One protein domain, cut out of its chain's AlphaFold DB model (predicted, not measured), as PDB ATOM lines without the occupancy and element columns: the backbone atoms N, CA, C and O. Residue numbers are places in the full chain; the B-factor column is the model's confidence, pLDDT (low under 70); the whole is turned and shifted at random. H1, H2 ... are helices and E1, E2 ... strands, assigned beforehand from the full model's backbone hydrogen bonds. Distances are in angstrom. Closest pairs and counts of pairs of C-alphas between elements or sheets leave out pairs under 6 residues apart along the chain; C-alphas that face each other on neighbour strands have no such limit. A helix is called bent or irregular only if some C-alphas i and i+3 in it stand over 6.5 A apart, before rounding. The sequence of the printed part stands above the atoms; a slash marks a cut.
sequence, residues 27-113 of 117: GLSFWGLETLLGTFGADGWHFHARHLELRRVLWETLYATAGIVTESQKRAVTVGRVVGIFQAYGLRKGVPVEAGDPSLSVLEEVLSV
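AT A GLANCE: This is residues 27 to 113 of the 117 residues of an uncharacterized protein of Penicillium roqueforti (strain FM164) (UniProt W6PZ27). Helices H2 and H3 make a wide V joined by residues 67 to 70, and H1 spans the opening from H3 to the small hairpin of E1 and E2. H4 folds back beside residues 82 to 89 of H3, between H3 and the hairpin. The 87 printed residues run H1, E1, E2, H2, H3, H4, four named helices and two antiparallel strands in the order E1 - E2, a mostly helix class. The whole is compact, with a radius of gyration of the C-alphas of 13.7 A and spans of 38 by 29 by 18 A.

IN THESE COORDINATES: H1, residues 28 to 37, begins with C-alpha 28 at (66.001, 61.476, 92.752); it is only just irregular, C-alphas 28 and 31 being 6.7 A apart. E1 is residues 38 to 41 and E2 residues 44 to 47. H2, residues 51 to 66, is 21.6 A long, and H3, residues 71 to 89, is 26.8 A. H4, residues 102 to 112, ends with C-alpha 112 at (68.331, 57.041, 111.121).

HOW THE PARTS SIT: H1 touches H3 about perpendicular, at 76 degrees, closest at the C-alphas of Leu 28 and Gly 84, 4.5 A. H1 only just touches H2, with 3 pairs of C-alphas within 8 A; Leu 37 and His 51 have the closest C-alphas, 5.3 A. In the hairpin E1 and E2, N 39 and O 46 are within hydrogen-bond range, 2.8 A. H3 and H4, a helical hairpin, touch at a shallow tilt of 16 degrees, opposite ways, closest at the C-alphas of Tyr 89 and Ser 103, 5.4 A. The closest C-alphas of E2 and H4 are those of Trp 45 and Val 106, 5.3 A. H2 and H4 are apart. Every O i to N i+4 pair is within hydrogen-bond range in H2 and H3; H4 has 5 of 7, and H1 has 0 of 6 but 6 of 7 O i to N i+3 pairs.

THE WHOLE: The two C-alphas farthest apart, Ala 42 and Thr 70, are 39.6 A from each other. The printed part has no cut. The link from H3 to H4, residues 90 to 101, is long. No printed residue is under 70 in pLDDT.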
ATOM      1  N   GLY A  27      61.828  60.504  92.480       90.19
ATOM      2  CA  GLY A  27      62.390  60.670  93.823       90.19
ATOM      3  C   GLY A  27      63.822  61.211  93.875       90.19
ATOM      4  O   GLY A  27      64.261  61.624  94.944       90.19
ATOM      5  N   LEU A  28      64.559  61.214  92.758       91.94
ATOM      6  CA  LEU A  28      66.001  61.476  92.752       91.94
ATOM      7  C   LEU A  28      66.328  62.874  93.280       91.94
ATOM      8  O   LEU A  28      67.195  63.017  94.130       91.94
ATOM      9  N   SER A  29      65.592  63.897  92.852       88.75
ATOM     10  CA  SER A  29      65.840  65.288  93.258       88.75
ATOM     11  C   SER A  29      65.383  65.615  94.685       88.75
ATOM     12  O   SER A  29      65.664  66.707  95.180       88.75
ATOM     13  N   PHE A  30      64.700  64.696  95.378       89.88
ATOM     14  CA  PHE A  30      64.217  64.940  96.741       89.88
ATOM     15  C   PHE A  30      65.315  64.928  97.802       89.88
ATOM     16  O   PHE A  30      65.053  65.354  98.924       89.88
ATOM     17  N   TRP A  31      66.558  64.569  97.459       87.38
ATOM     18  CA  TRP A  31      67.707  64.809  98.340       87.38
ATOM     19  C   TRP A  31      67.820  66.289  98.743       87.38
ATOM     20  O   TRP A  31      68.150  66.602  99.883       87.38
ATOM     21  N   GLY A  32      67.468  67.211  97.837       82.50
ATOM     22  CA  GLY A  32      67.483  68.645  98.115       82.50
ATOM     23  C   GLY A  32      66.461  69.059  99.178       82.50
ATOM     24  O   GLY A  32      66.672  70.056  99.862       82.50
ATOM     25  N   LEU A  33      65.386  68.289  99.369       81.75
ATOM     26  CA  LEU A  33      64.389  68.551 100.413       81.75
ATOM     27  C   LEU A  33      64.927  68.242 101.808       81.75
ATOM     28  O   LEU A  33      64.556  68.926 102.757       81.75
ATOM     29  N   GLU A  34      65.849  67.285 101.935       78.94
ATOM     30  CA  GLU A  34      66.526  67.039 103.210       78.94
ATOM     31  C   GLU A  34      67.288  68.283 103.654       78.94
ATOM     32  O   GLU A  34      67.234  68.637 104.828       78.94
ATOM     33  N   THR A  35      67.851  69.042 102.704       77.25
ATOM     34  CA  THR A  35      68.539  70.303 103.012       77.25
ATOM     35  C   THR A  35      67.637  71.396 103.589       77.25
ATOM     36  O   THR A  35      68.137  72.373 104.137       77.25
ATOM     37  N   LEU A  36      66.311  71.243 103.484       84.06
ATOM     38  CA  LEU A  36      65.325  72.153 104.078       84.06
ATOM     39  C   LEU A  36      65.015  71.812 105.536       84.06
ATOM     40  O   LEU A  36      64.514  72.651 106.281       84.06
ATOM     41  N   LEU A  37      65.240  70.556 105.921       88.88
ATOM     42  CA  LEU A  37      64.856  70.013 107.221       88.88
ATOM     43  C   LEU A  37      65.976  70.116 108.257       88.88
ATOM     44  O   LEU A  37      65.747  69.811 109.428       88.88
ATOM     45  N   GLY A  38      67.166  70.544 107.847       89.12
ATOM     46  CA  GLY A  38      68.331  70.638 108.707       89.12
ATOM     47  C   GLY A  38      69.422  71.534 108.142       89.12
ATOM     48  O   GLY A  38      69.244  72.227 107.142       89.12
ATOM     49  N   THR A  39      70.568  71.523 108.807       89.56
ATOM     50  CA  THR A  39      71.734  72.319 108.438       89.56
ATOM     51  C   THR A  39      73.022  71.554 108.717       89.56
ATOM     52  O   THR A  39      73.054  70.666 109.565       89.56
ATOM     53  N   PHE A  40      74.089  71.899 107.999       87.00
ATOM     54  CA  PHE A  40      75.406  71.308 108.203       87.00
ATOM     55  C   PHE A  40      76.208  72.178 109.181       87.00
ATOM     56  O   PHE A  40      76.502  73.339 108.887       87.00
ATOM     57  N   GLY A  41      76.519  71.625 110.352       85.69
ATOM     58  CA  GLY A  41      77.325  72.232 111.411       85.69
ATOM     59  C   GLY A  41      78.778  71.749 111.406       85.69
ATOM     60  O   GLY A  41      79.225  71.053 110.498       85.69
ATOM     61  N   ALA A  42      79.535  72.128 112.440       83.25
ATOM     62  CA  ALA A  42      80.946  71.747 112.581       83.25
ATOM     63  C   ALA A  42      81.152  70.238 112.826       83.25
ATOM     64  O   ALA A  42      82.216  69.702 112.533       83.25
ATOM     65  N   ASP A  43      80.136  69.577 113.364       84.50
ATOM     66  CA  ASP A  43      80.078  68.171 113.764       84.50
ATOM     67  C   ASP A  43      79.182  67.317 112.848       84.50
ATOM     68  O   ASP A  43      78.992  66.136 113.115       84.50
ATOM     69  N   GLY A  44      78.677  67.883 111.745       85.62
ATOM     70  CA  GLY A  44      77.915  67.152 110.730       85.62
ATOM     71  C   GLY A  44      76.511  67.701 110.500       85.62
ATOM     72  O   GLY A  44      76.235  68.883 110.711       85.62
ATOM     73  N   TRP A  45      75.629  66.847 109.988       89.56
ATOM     74  CA  TRP A  45      74.247  67.199 109.682       89.56
ATOM     75  C   TRP A  45      73.366  67.234 110.935       89.56
ATOM     76  O   TRP A  45      73.369  66.301 111.725       89.56
ATOM     77  N   HIS A  46      72.550  68.280 111.078       89.62
ATOM     78  CA  HIS A  46      71.607  68.428 112.189       89.62
ATOM     79  C   HIS A  46      70.222  68.783 111.690       89.62
ATOM     80  O   HIS A  46      70.046  69.773 110.976       89.62
ATOM     81  N   PHE A  47      69.210  68.035 112.119       91.44
ATOM     82  CA  PHE A  47      67.827  68.389 111.833       91.44
ATOM     83  C   PHE A  47      67.316  69.538 112.711       91.44
ATOM     84  O   PHE A  47      67.662  69.678 113.883       91.44
ATOM     85  N   HIS A  48      66.417  70.350 112.158       91.88
ATOM     86  CA  HIS A  48      65.663  71.334 112.929       91.88
ATOM     87  C   HIS A  48      64.677  70.647 113.882       91.88
ATOM     88  O   HIS A  48      64.115  69.605 113.557       91.88
ATOM     89  N   ALA A  49      64.371  71.268 115.025       92.50
ATOM     90  CA  ALA A  49      63.565  70.656 116.093       92.50
ATOM     91  C   ALA A  49      62.201  70.077 115.646       92.50
ATOM     92  O   ALA A  49      61.715  69.117 116.235       92.50
ATOM     93  N   ARG A  50      61.577  70.641 114.602       92.12
ATOM     94  CA  ARG A  50      60.274  70.200 114.062       92.12
ATOM     95  C   ARG A  50      60.382  69.379 112.773       92.12
ATOM     96  O   ARG A  50      59.386  69.212 112.073       92.12
ATOM     97  N   HIS A  51      61.566  68.868 112.431       91.19
ATOM     98  CA  HIS A  51      61.788  68.193 111.150       91.19
ATOM     99  C   HIS A  51      60.857  66.994 110.918       91.19
ATOM    100  O   HIS A  51      60.428  66.794 109.789       91.19
ATOM    101  N   LEU A  52      60.492  66.235 111.959       91.50
ATOM    102  CA  LEU A  52      59.572  65.095 111.835       91.50
ATOM    103  C   LEU A  52      58.168  65.530 111.399       91.50
ATOM    104  O   LEU A  52      57.582  64.934 110.498       91.50
ATOM    105  N   GLU A  53      57.646  66.597 112.005       92.12
ATOM    106  CA  GLU A  53      56.342  67.163 111.654       92.12
ATOM    107  C   GLU A  53      56.360  67.726 110.228       92.12
ATOM    108  O   GLU A  53      55.489  67.411 109.422       92.12
ATOM    109  N   LEU A  54      57.395  68.503 109.892       90.75
ATOM    110  CA  LEU A  54      57.560  69.086 108.559       90.75
ATOM    111  C   LEU A  54      57.710  68.009 107.481       90.75
ATOM    112  O   LEU A  54      57.105  68.114 106.416       90.75
ATOM    113  N   ARG A  55      58.474  66.951 107.768       91.06
ATOM    114  CA  ARG A  55      58.658  65.802 106.878       91.06
ATOM    115  C   ARG A  55      57.340  65.072 106.642       91.06
ATOM    116  O   ARG A  55      57.024  64.766 105.496       91.06
ATOM    117  N   ARG A  56      56.562  64.830 107.699       91.81
ATOM    118  CA  ARG A  56      55.237  64.212 107.589       91.81
ATOM    119  C   ARG A  56      54.320  65.027 106.675       91.81
ATOM    120  O   ARG A  56      53.812  64.486 105.698       91.81
ATOM    121  N   VAL A  57      54.167  66.324 106.952       92.62
ATOM    122  CA  VAL A  57      53.314  67.222 106.152       92.62
ATOM    123  C   VAL A  57      53.775  67.265 104.695       92.62
ATOM    124  O   VAL A  57      52.948  67.222 103.783       92.62
ATOM    125  N   LEU A  58      55.090  67.314 104.465       90.06
ATOM    126  CA  LEU A  58      55.674  67.311 103.130       90.06
ATOM    127  C   LEU A  58      55.306  66.042 102.352       90.06
ATOM    128  O   LEU A  58      54.789  66.155 101.243       90.06
ATOM    129  N   TRP A  59      55.533  64.852 102.914       91.06
ATOM    130  CA  TRP A  59      55.251  63.597 102.209       91.06
ATOM    131  C   TRP A  59      53.756  63.356 102.012       91.06
ATOM    132  O   TRP A  59      53.359  62.978 100.912       91.06
ATOM    133  N   GLU A  60      52.920  63.641 103.016       93.75
ATOM    134  CA  GLU A  60      51.457  63.559 102.884       93.75
ATOM    135  C   GLU A  60      50.960  64.460 101.737       93.75
ATOM    136  O   GLU A  60      50.230  64.008 100.850       93.75
ATOM    137  N   THR A  61      51.421  65.715 101.698       93.88
ATOM    138  CA  THR A  61      51.036  66.686 100.660       93.88
ATOM    139  C   THR A  61      51.567  66.293  99.285       93.88
ATOM    140  O   THR A  61      50.843  66.385  98.290       93.88
ATOM    141  N   LEU A  62      52.822  65.842  99.210       91.94
ATOM    142  CA  LEU A  62      53.452  65.431  97.961       91.94
ATOM    143  C   LEU A  62      52.732  64.225  97.362       91.94
ATOM    144  O   LEU A  62      52.406  64.249  96.179       91.94
ATOM    145  N   TYR A  63      52.467  63.189  98.159       94.50
ATOM    146  CA  TYR A  63      51.810  61.981  97.671       94.50
ATOM    147  C   TYR A  63      50.389  62.262  97.192       94.50
ATOM    148  O   TYR A  63      50.027  61.832  96.095       94.50
ATOM    149  N   ALA A  64      49.628  63.060  97.947       96.50
ATOM    150  CA  ALA A  64      48.299  63.491  97.533       96.50
ATOM    151  C   ALA A  64      48.337  64.281  96.211       96.50
ATOM    152  O   ALA A  64      47.556  64.009  95.302       96.50
ATOM    153  N   THR A  65      49.276  65.221  96.078       95.81
ATOM    154  CA  THR A  65      49.388  66.102  94.901       95.81
ATOM    155  C   THR A  65      49.898  65.366  93.660       95.81
ATOM    156  O   THR A  65      49.430  65.616  92.553       95.81
ATOM    157  N   ALA A  66      50.851  64.448  93.830       93.62
ATOM    158  CA  ALA A  66      51.454  63.675  92.745       93.62
ATOM    159  C   ALA A  66      50.630  62.436  92.345       93.62
ATOM    160  O   ALA A  66      51.020  61.718  91.426       93.62
ATOM    161  N   GLY A  67      49.520  62.154  93.038       95.69
ATOM    162  CA  GLY A  67      48.700  60.965  92.793       95.69
ATOM    163  C   GLY A  67      49.412  59.653  93.145       95.69
ATOM    164  O   GLY A  67      49.152  58.619  92.532       95.69
ATOM    165  N   ILE A  68      50.330  59.692  94.114       95.00
ATOM    166  CA  ILE A  68      51.039  58.514  94.620       95.00
ATOM    167  C   ILE A  68      50.170  57.874  95.697       95.00
ATOM    168  O   ILE A  68      49.996  58.428  96.781       95.00
ATOM    169  N   VAL A  69      49.617  56.703  95.395       94.25
ATOM    170  CA  VAL A  69      48.599  56.059  96.238       94.25
ATOM    171  C   VAL A  69      48.995  54.661  96.689       94.25
ATOM    172  O   VAL A  69      48.518  54.205  97.725       94.25
ATOM    173  N   THR A  70      49.867  53.970  95.951       95.94
ATOM    174  CA  THR A  70      50.290  52.612  96.311       95.94
ATOM    175  C   THR A  70      51.585  52.615  97.115       95.94
ATOM    176  O   THR A  70      52.482  53.431  96.900       95.94
ATOM    177  N   GLU A  71      51.740  51.615  97.978       94.25
ATOM    178  CA  GLU A  71      52.990  51.391  98.714       94.25
ATOM    179  C   GLU A  71      54.181  51.135  97.782       94.25
ATOM    180  O   GLU A  71      55.301  51.551  98.065       94.25
ATOM    181  N   SER A  72      53.956  50.517  96.618       95.94
ATOM    182  CA  SER A  72      55.011  50.330  95.616       95.94
ATOM    183  C   SER A  72      55.497  51.652  95.013       95.94
ATOM    184  O   SER A  72      56.700  51.814  94.807       95.94
ATOM    185  N   GLN A  73      54.596  52.607  94.765       95.06
ATOM    186  CA  GLN A  73      54.953  53.943  94.284       95.06
ATOM    187  C   GLN A  73      55.700  54.730  95.362       95.06
ATOM    188  O   GLN A  73      56.765  55.274  95.075       95.06
ATOM    189  N   LYS A  74      55.195  54.736  96.605       93.75
ATOM    190  CA  LYS A  74      55.882  55.367  97.745       93.75
ATOM    191  C   LYS A  74      57.289  54.797  97.918       93.75
ATOM    192  O   LYS A  74      58.259  55.547  97.950       93.75
ATOM    193  N   ARG A  75      57.430  53.467  97.879       93.19
ATOM    194  CA  ARG A  75      58.732  52.791  97.945       93.19
ATOM    195  C   ARG A  75      59.664  53.198  96.806       93.19
ATOM    196  O   ARG A  75      60.854  53.386  97.043       93.19
ATOM    197  N   ALA A  76      59.160  53.342  95.581       94.38
ATOM    198  CA  ALA A  76      59.965  53.808  94.453       94.38
ATOM    199  C   ALA A  76      60.471  55.246  94.666       94.38
ATOM    200  O   ALA A  76      61.627  55.542  94.353       94.38
ATOM    201  N   VAL A  77      59.642  56.120  95.248       93.38
ATOM    202  CA  VAL A  77      60.054  57.475  95.641       93.38
ATOM    203  C   VAL A  77      61.118  57.436  96.732       93.38
ATOM    204  O   VAL A  77      62.149  58.088  96.572       93.38
ATOM    205  N   THR A  78      60.926  56.632  97.779       91.12
ATOM    206  CA  THR A  78      61.913  56.436  98.850       91.12
ATOM    207  C   THR A  78      63.256  55.961  98.302       91.12
ATOM    208  O   THR A  78      64.291  56.550  98.611       91.12
ATOM    209  N   VAL A  79      63.262  54.939  97.442       92.56
ATOM    210  CA  VAL A  79      64.496  54.436  96.819       92.56
ATOM    211  C   VAL A  79      65.160  55.526  95.979       92.56
ATOM    212  O   VAL A  79      66.360  55.749  96.115       92.56
ATOM    213  N   GLY A  80      64.387  56.243  95.155       93.31
ATOM    214  CA  GLY A  80      64.901  57.364  94.368       93.31
ATOM    215  C   GLY A  80      65.548  58.441  95.241       93.31
ATOM    216  O   GLY A  80      66.653  58.883  94.938       93.31
ATOM    217  N   ARG A  81      64.907  58.799  96.358       91.75
ATOM    218  CA  ARG A  81      65.421  59.771  97.332       91.75
ATOM    219  C   ARG A  81      66.757  59.333  97.922       91.75
ATOM    220  O   ARG A  81      67.699  60.119  97.917       91.75
ATOM    221  N   VAL A  82      66.859  58.087  98.387       90.38
ATOM    222  CA  VAL A  82      68.105  57.545  98.958       90.38
ATOM    223  C   VAL A  82      69.230  57.562  97.920       90.38
ATOM    224  O   VAL A  82      70.327  58.027  98.217       90.38
ATOM    225  N   VAL A  83      68.954  57.139  96.681       91.94
ATOM    226  CA  VAL A  83      69.930  57.211  95.579       91.94
ATOM    227  C   VAL A  83      70.361  58.656  95.311       91.94
ATOM    228  O   VAL A  83      71.547  58.909  95.110       91.94
ATOM    229  N   GLY A  84      69.431  59.611  95.361       91.88
ATOM    230  CA  GLY A  84      69.727  61.034  95.199       91.88
ATOM    231  C   GLY A  84      70.669  61.572  96.274       91.88
ATOM    232  O   GLY A  84      71.614  62.290  95.959       91.88
ATOM    233  N   ILE A  85      70.462  61.179  97.534       90.00
ATOM    234  CA  ILE A  85      71.340  61.554  98.655       90.00
ATOM    235  C   ILE A  85      72.740  60.974  98.443       90.00
ATOM    236  O   ILE A  85      73.729  61.694  98.566       90.00
ATOM    237  N   PHE A  86      72.840  59.702  98.045       90.50
ATOM    238  CA  PHE A  86      74.124  59.095  97.684       90.50
ATOM    239  C   PHE A  86      74.817  59.832  96.534       90.50
ATOM    240  O   PHE A  86      76.025  60.045  96.589       90.50
ATOM    241  N   GLN A  87      74.079  60.251  95.507       90.06
ATOM    242  CA  GLN A  87      74.651  61.000  94.391       90.06
ATOM    243  C   GLN A  87      75.163  62.380  94.826       90.06
ATOM    244  O   GLN A  87      76.208  62.819  94.347       90.06
ATOM    245  N   ALA A  88      74.443  63.048  95.730       88.44
ATOM    246  CA  ALA A  88      74.781  64.384  96.207       88.44
ATOM    247  C   ALA A  88      75.960  64.397  97.194       88.44
ATOM    248  O   ALA A  88      76.785  65.308  97.139       88.44
ATOM    249  N   TYR A  89      76.049  63.400  98.079       88.94
ATOM    250  CA  TYR A  89      76.985  63.409  99.213       88.94
ATOM    251  C   TYR A  89      78.006  62.271  99.211       88.94
ATOM    252  O   TYR A  89      79.056  62.392  99.842       88.94
ATOM    253  N   GLY A  90      77.724  61.178  98.503       90.00
ATOM    254  CA  GLY A  90      78.596  60.006  98.413       90.00
ATOM    255  C   GLY A  90      79.679  60.118  97.339       90.00
ATOM    256  O   GLY A  90      80.534  59.240  97.246       90.00
ATOM    257  N   LEU A  91      79.658  61.178  96.525       90.06
ATOM    258  CA  LEU A  91      80.612  61.401  95.444       90.06
ATOM    259  C   LEU A  91      81.272  62.773  95.572       90.06
ATOM    260  O   LEU A  91      80.604  63.798  95.678       90.06
ATOM    261  N   ARG A  92      82.596  62.814  95.436       87.56
ATOM    262  CA  ARG A  92      83.373  64.048  95.315       87.56
ATOM    263  C   ARG A  92      84.089  64.052  93.976       87.56
ATOM    264  O   ARG A  92      84.978  63.243  93.731       87.56
ATOM    265  N   LYS A  93      83.683  64.962  93.085       86.25
ATOM    266  CA  LYS A  93      84.166  65.014  91.687       86.25
ATOM    267  C   LYS A  93      84.009  63.668  90.954       86.25
ATOM    268  O   LYS A  93      84.879  63.273  90.186       86.25
ATOM    269  N   GLY A  94      82.908  62.961  91.220       85.94
ATOM    270  CA  GLY A  94      82.598  61.663  90.608       85.94
ATOM    271  C   GLY A  94      83.329  60.463  91.217       85.94
ATOM    272  O   GLY A  94      83.129  59.348  90.748       85.94
ATOM    273  N   VAL A  95      84.142  60.664  92.256       90.88
ATOM    274  CA  VAL A  95      84.825  59.584  92.979       90.88
ATOM    275  C   VAL A  95      84.087  59.316  94.293       90.88
ATOM    276  O   VAL A  95      83.743  60.291  94.968       90.88
ATOM    277  N   PRO A  96      83.838  58.048  94.670       92.38
ATOM    278  CA  PRO A  96      83.296  57.710  95.983       92.38
ATOM    279  C   PRO A  96      84.095  58.358  97.115       92.38
ATOM    280  O   PRO A  96      85.326  58.374  97.078       92.38
ATOM    281  N   VAL A  97      83.396  58.917  98.098       91.75
ATOM    282  CA  VAL A  97      84.031  59.390  99.333       91.75
ATOM    283  C   VAL A  97      84.349  58.205 100.248       91.75
ATOM    284  O   VAL A  97      83.676  57.175 100.201       91.75
ATOM    285  N   GLU A  98      85.396  58.345 101.058       91.06
ATOM    286  CA  GLU A  98      85.813  57.306 102.002       91.06
ATOM    287  C   GLU A  98      84.825  57.188 103.169       91.06
ATOM    288  O   GLU A  98      84.125  58.141 103.523       91.06
ATOM    289  N   ALA A  99      84.791  56.017 103.805       86.44
ATOM    290  CA  ALA A  99      84.020  55.838 105.029       86.44
ATOM    291  C   ALA A  99      84.490  56.830 106.112       86.44
ATOM    292  O   ALA A  99      85.690  56.991 106.338       86.44
ATOM    293  N   GLY A 100      83.540  57.483 106.786       84.19
ATOM    294  CA  GLY A 100      83.821  58.519 107.783       84.19
ATOM    295  C   GLY A 100      84.051  59.923 107.211       84.19
ATOM    296  O   GLY A 100      84.361  60.834 107.979       84.19
ATOM    297  N   ASP A 101      83.898  60.131 105.896       88.56
ATOM    298  CA  ASP A 101      83.850  61.487 105.338       88.56
ATOM    299  C   ASP A 101      82.651  62.256 105.932       88.56
ATOM    300  O   ASP A 101      81.528  61.739 105.912       88.56
ATOM    301  N   PRO A 102      82.838  63.491 106.441       84.94
ATOM    302  CA  PRO A 102      81.753  64.284 107.013       84.94
ATOM    303  C   PRO A 102      80.552  64.484 106.082       84.94
ATOM    304  O   PRO A 102      79.437  64.669 106.575       84.94
ATOM    305  N   SER A 103      80.733  64.435 104.755       82.31
ATOM    306  CA  SER A 103      79.615  64.531 103.807       82.31
ATOM    307  C   SER A 103      78.611  63.387 103.966       82.31
ATOM    308  O   SER A 103      77.422  63.584 103.711       82.31
ATOM    309  N   LEU A 104      79.055  62.218 104.439       88.25
ATOM    310  CA  LEU A 104      78.204  61.051 104.660       88.25
ATOM    311  C   LEU A 104      77.284  61.193 105.877       88.25
ATOM    312  O   LEU A 104      76.276  60.494 105.931       88.25
ATOM    313  N   SER A 105      77.550  62.130 106.794       87.81
ATOM    314  CA  SER A 105      76.682  62.358 107.963       87.81
ATOM    315  C   SER A 105      75.233  62.668 107.568       87.81
ATOM    316  O   SER A 105      74.302  62.239 108.239       87.81
ATOM    317  N   VAL A 106      75.006  63.324 106.420       87.38
ATOM    318  CA  VAL A 106      73.648  63.563 105.897       87.38
ATOM    319  C   VAL A 106      72.930  62.247 105.606       87.38
ATOM    320  O   VAL A 106      71.746  62.101 105.901       87.38
ATOM    321  N   LEU A 107      73.636  61.278 105.021       86.19
ATOM    322  CA  LEU A 107      73.072  59.972 104.711       86.19
ATOM    323  C   LEU A 107      72.755  59.204 105.998       86.19
ATOM    324  O   LEU A 107      71.662  58.659 106.118       86.19
ATOM    325  N   GLU A 108      73.686  59.184 106.949       86.69
ATOM    326  CA  GLU A 108      73.515  58.507 108.239       86.69
ATOM    327  C   GLU A 108      72.306  59.061 108.999       86.69
ATOM    328  O   GLU A 108      71.426  58.301 109.406       86.69
ATOM    329  N   GLU A 109      72.200  60.386 109.089       88.12
ATOM    330  CA  GLU A 109      71.093  61.057 109.763       88.12
ATOM    331  C   GLU A 109      69.759  60.870 109.033       88.12
ATOM    332  O   GLU A 109      68.725  60.638 109.653       88.12
ATOM    333  N   VAL A 110      69.726  60.925 107.698       84.38
ATOM    334  CA  VAL A 110      68.467  60.702 106.969       84.38
ATOM    335  C   VAL A 110      67.984  59.259 107.111       84.38
ATOM    336  O   VAL A 110      66.775  59.049 107.242       84.38
ATOM    337  N   LEU A 111      68.901  58.286 107.101       84.06
ATOM    338  CA  LEU A 111      68.585  56.865 107.264       84.06
ATOM    339  C   LEU A 111      68.251  56.482 108.715       84.06
ATOM    340  O   LEU A 111      67.593  55.462 108.920       84.06
ATOM    341  N   SER A 112      68.668  57.273 109.710       86.12
ATOM    342  CA  SER A 112      68.331  57.041 111.121       86.12
ATOM    343  C   SER A 112      66.869  57.379 111.443       86.12
ATOM    344  O   SER A 112      66.294  56.838 112.391       86.12
ATOM    345  N   VAL A 113      66.239  58.246 110.642       83.56
ATOM    346  CA  VAL A 113      64.844  58.645 110.827       83.56
ATOM    347  C   VAL A 113      63.907  57.593 110.219       83.56
ATOM    348  O   VAL A 113      63.974  57.351 109.011       83.56
TER     349      VAL A 113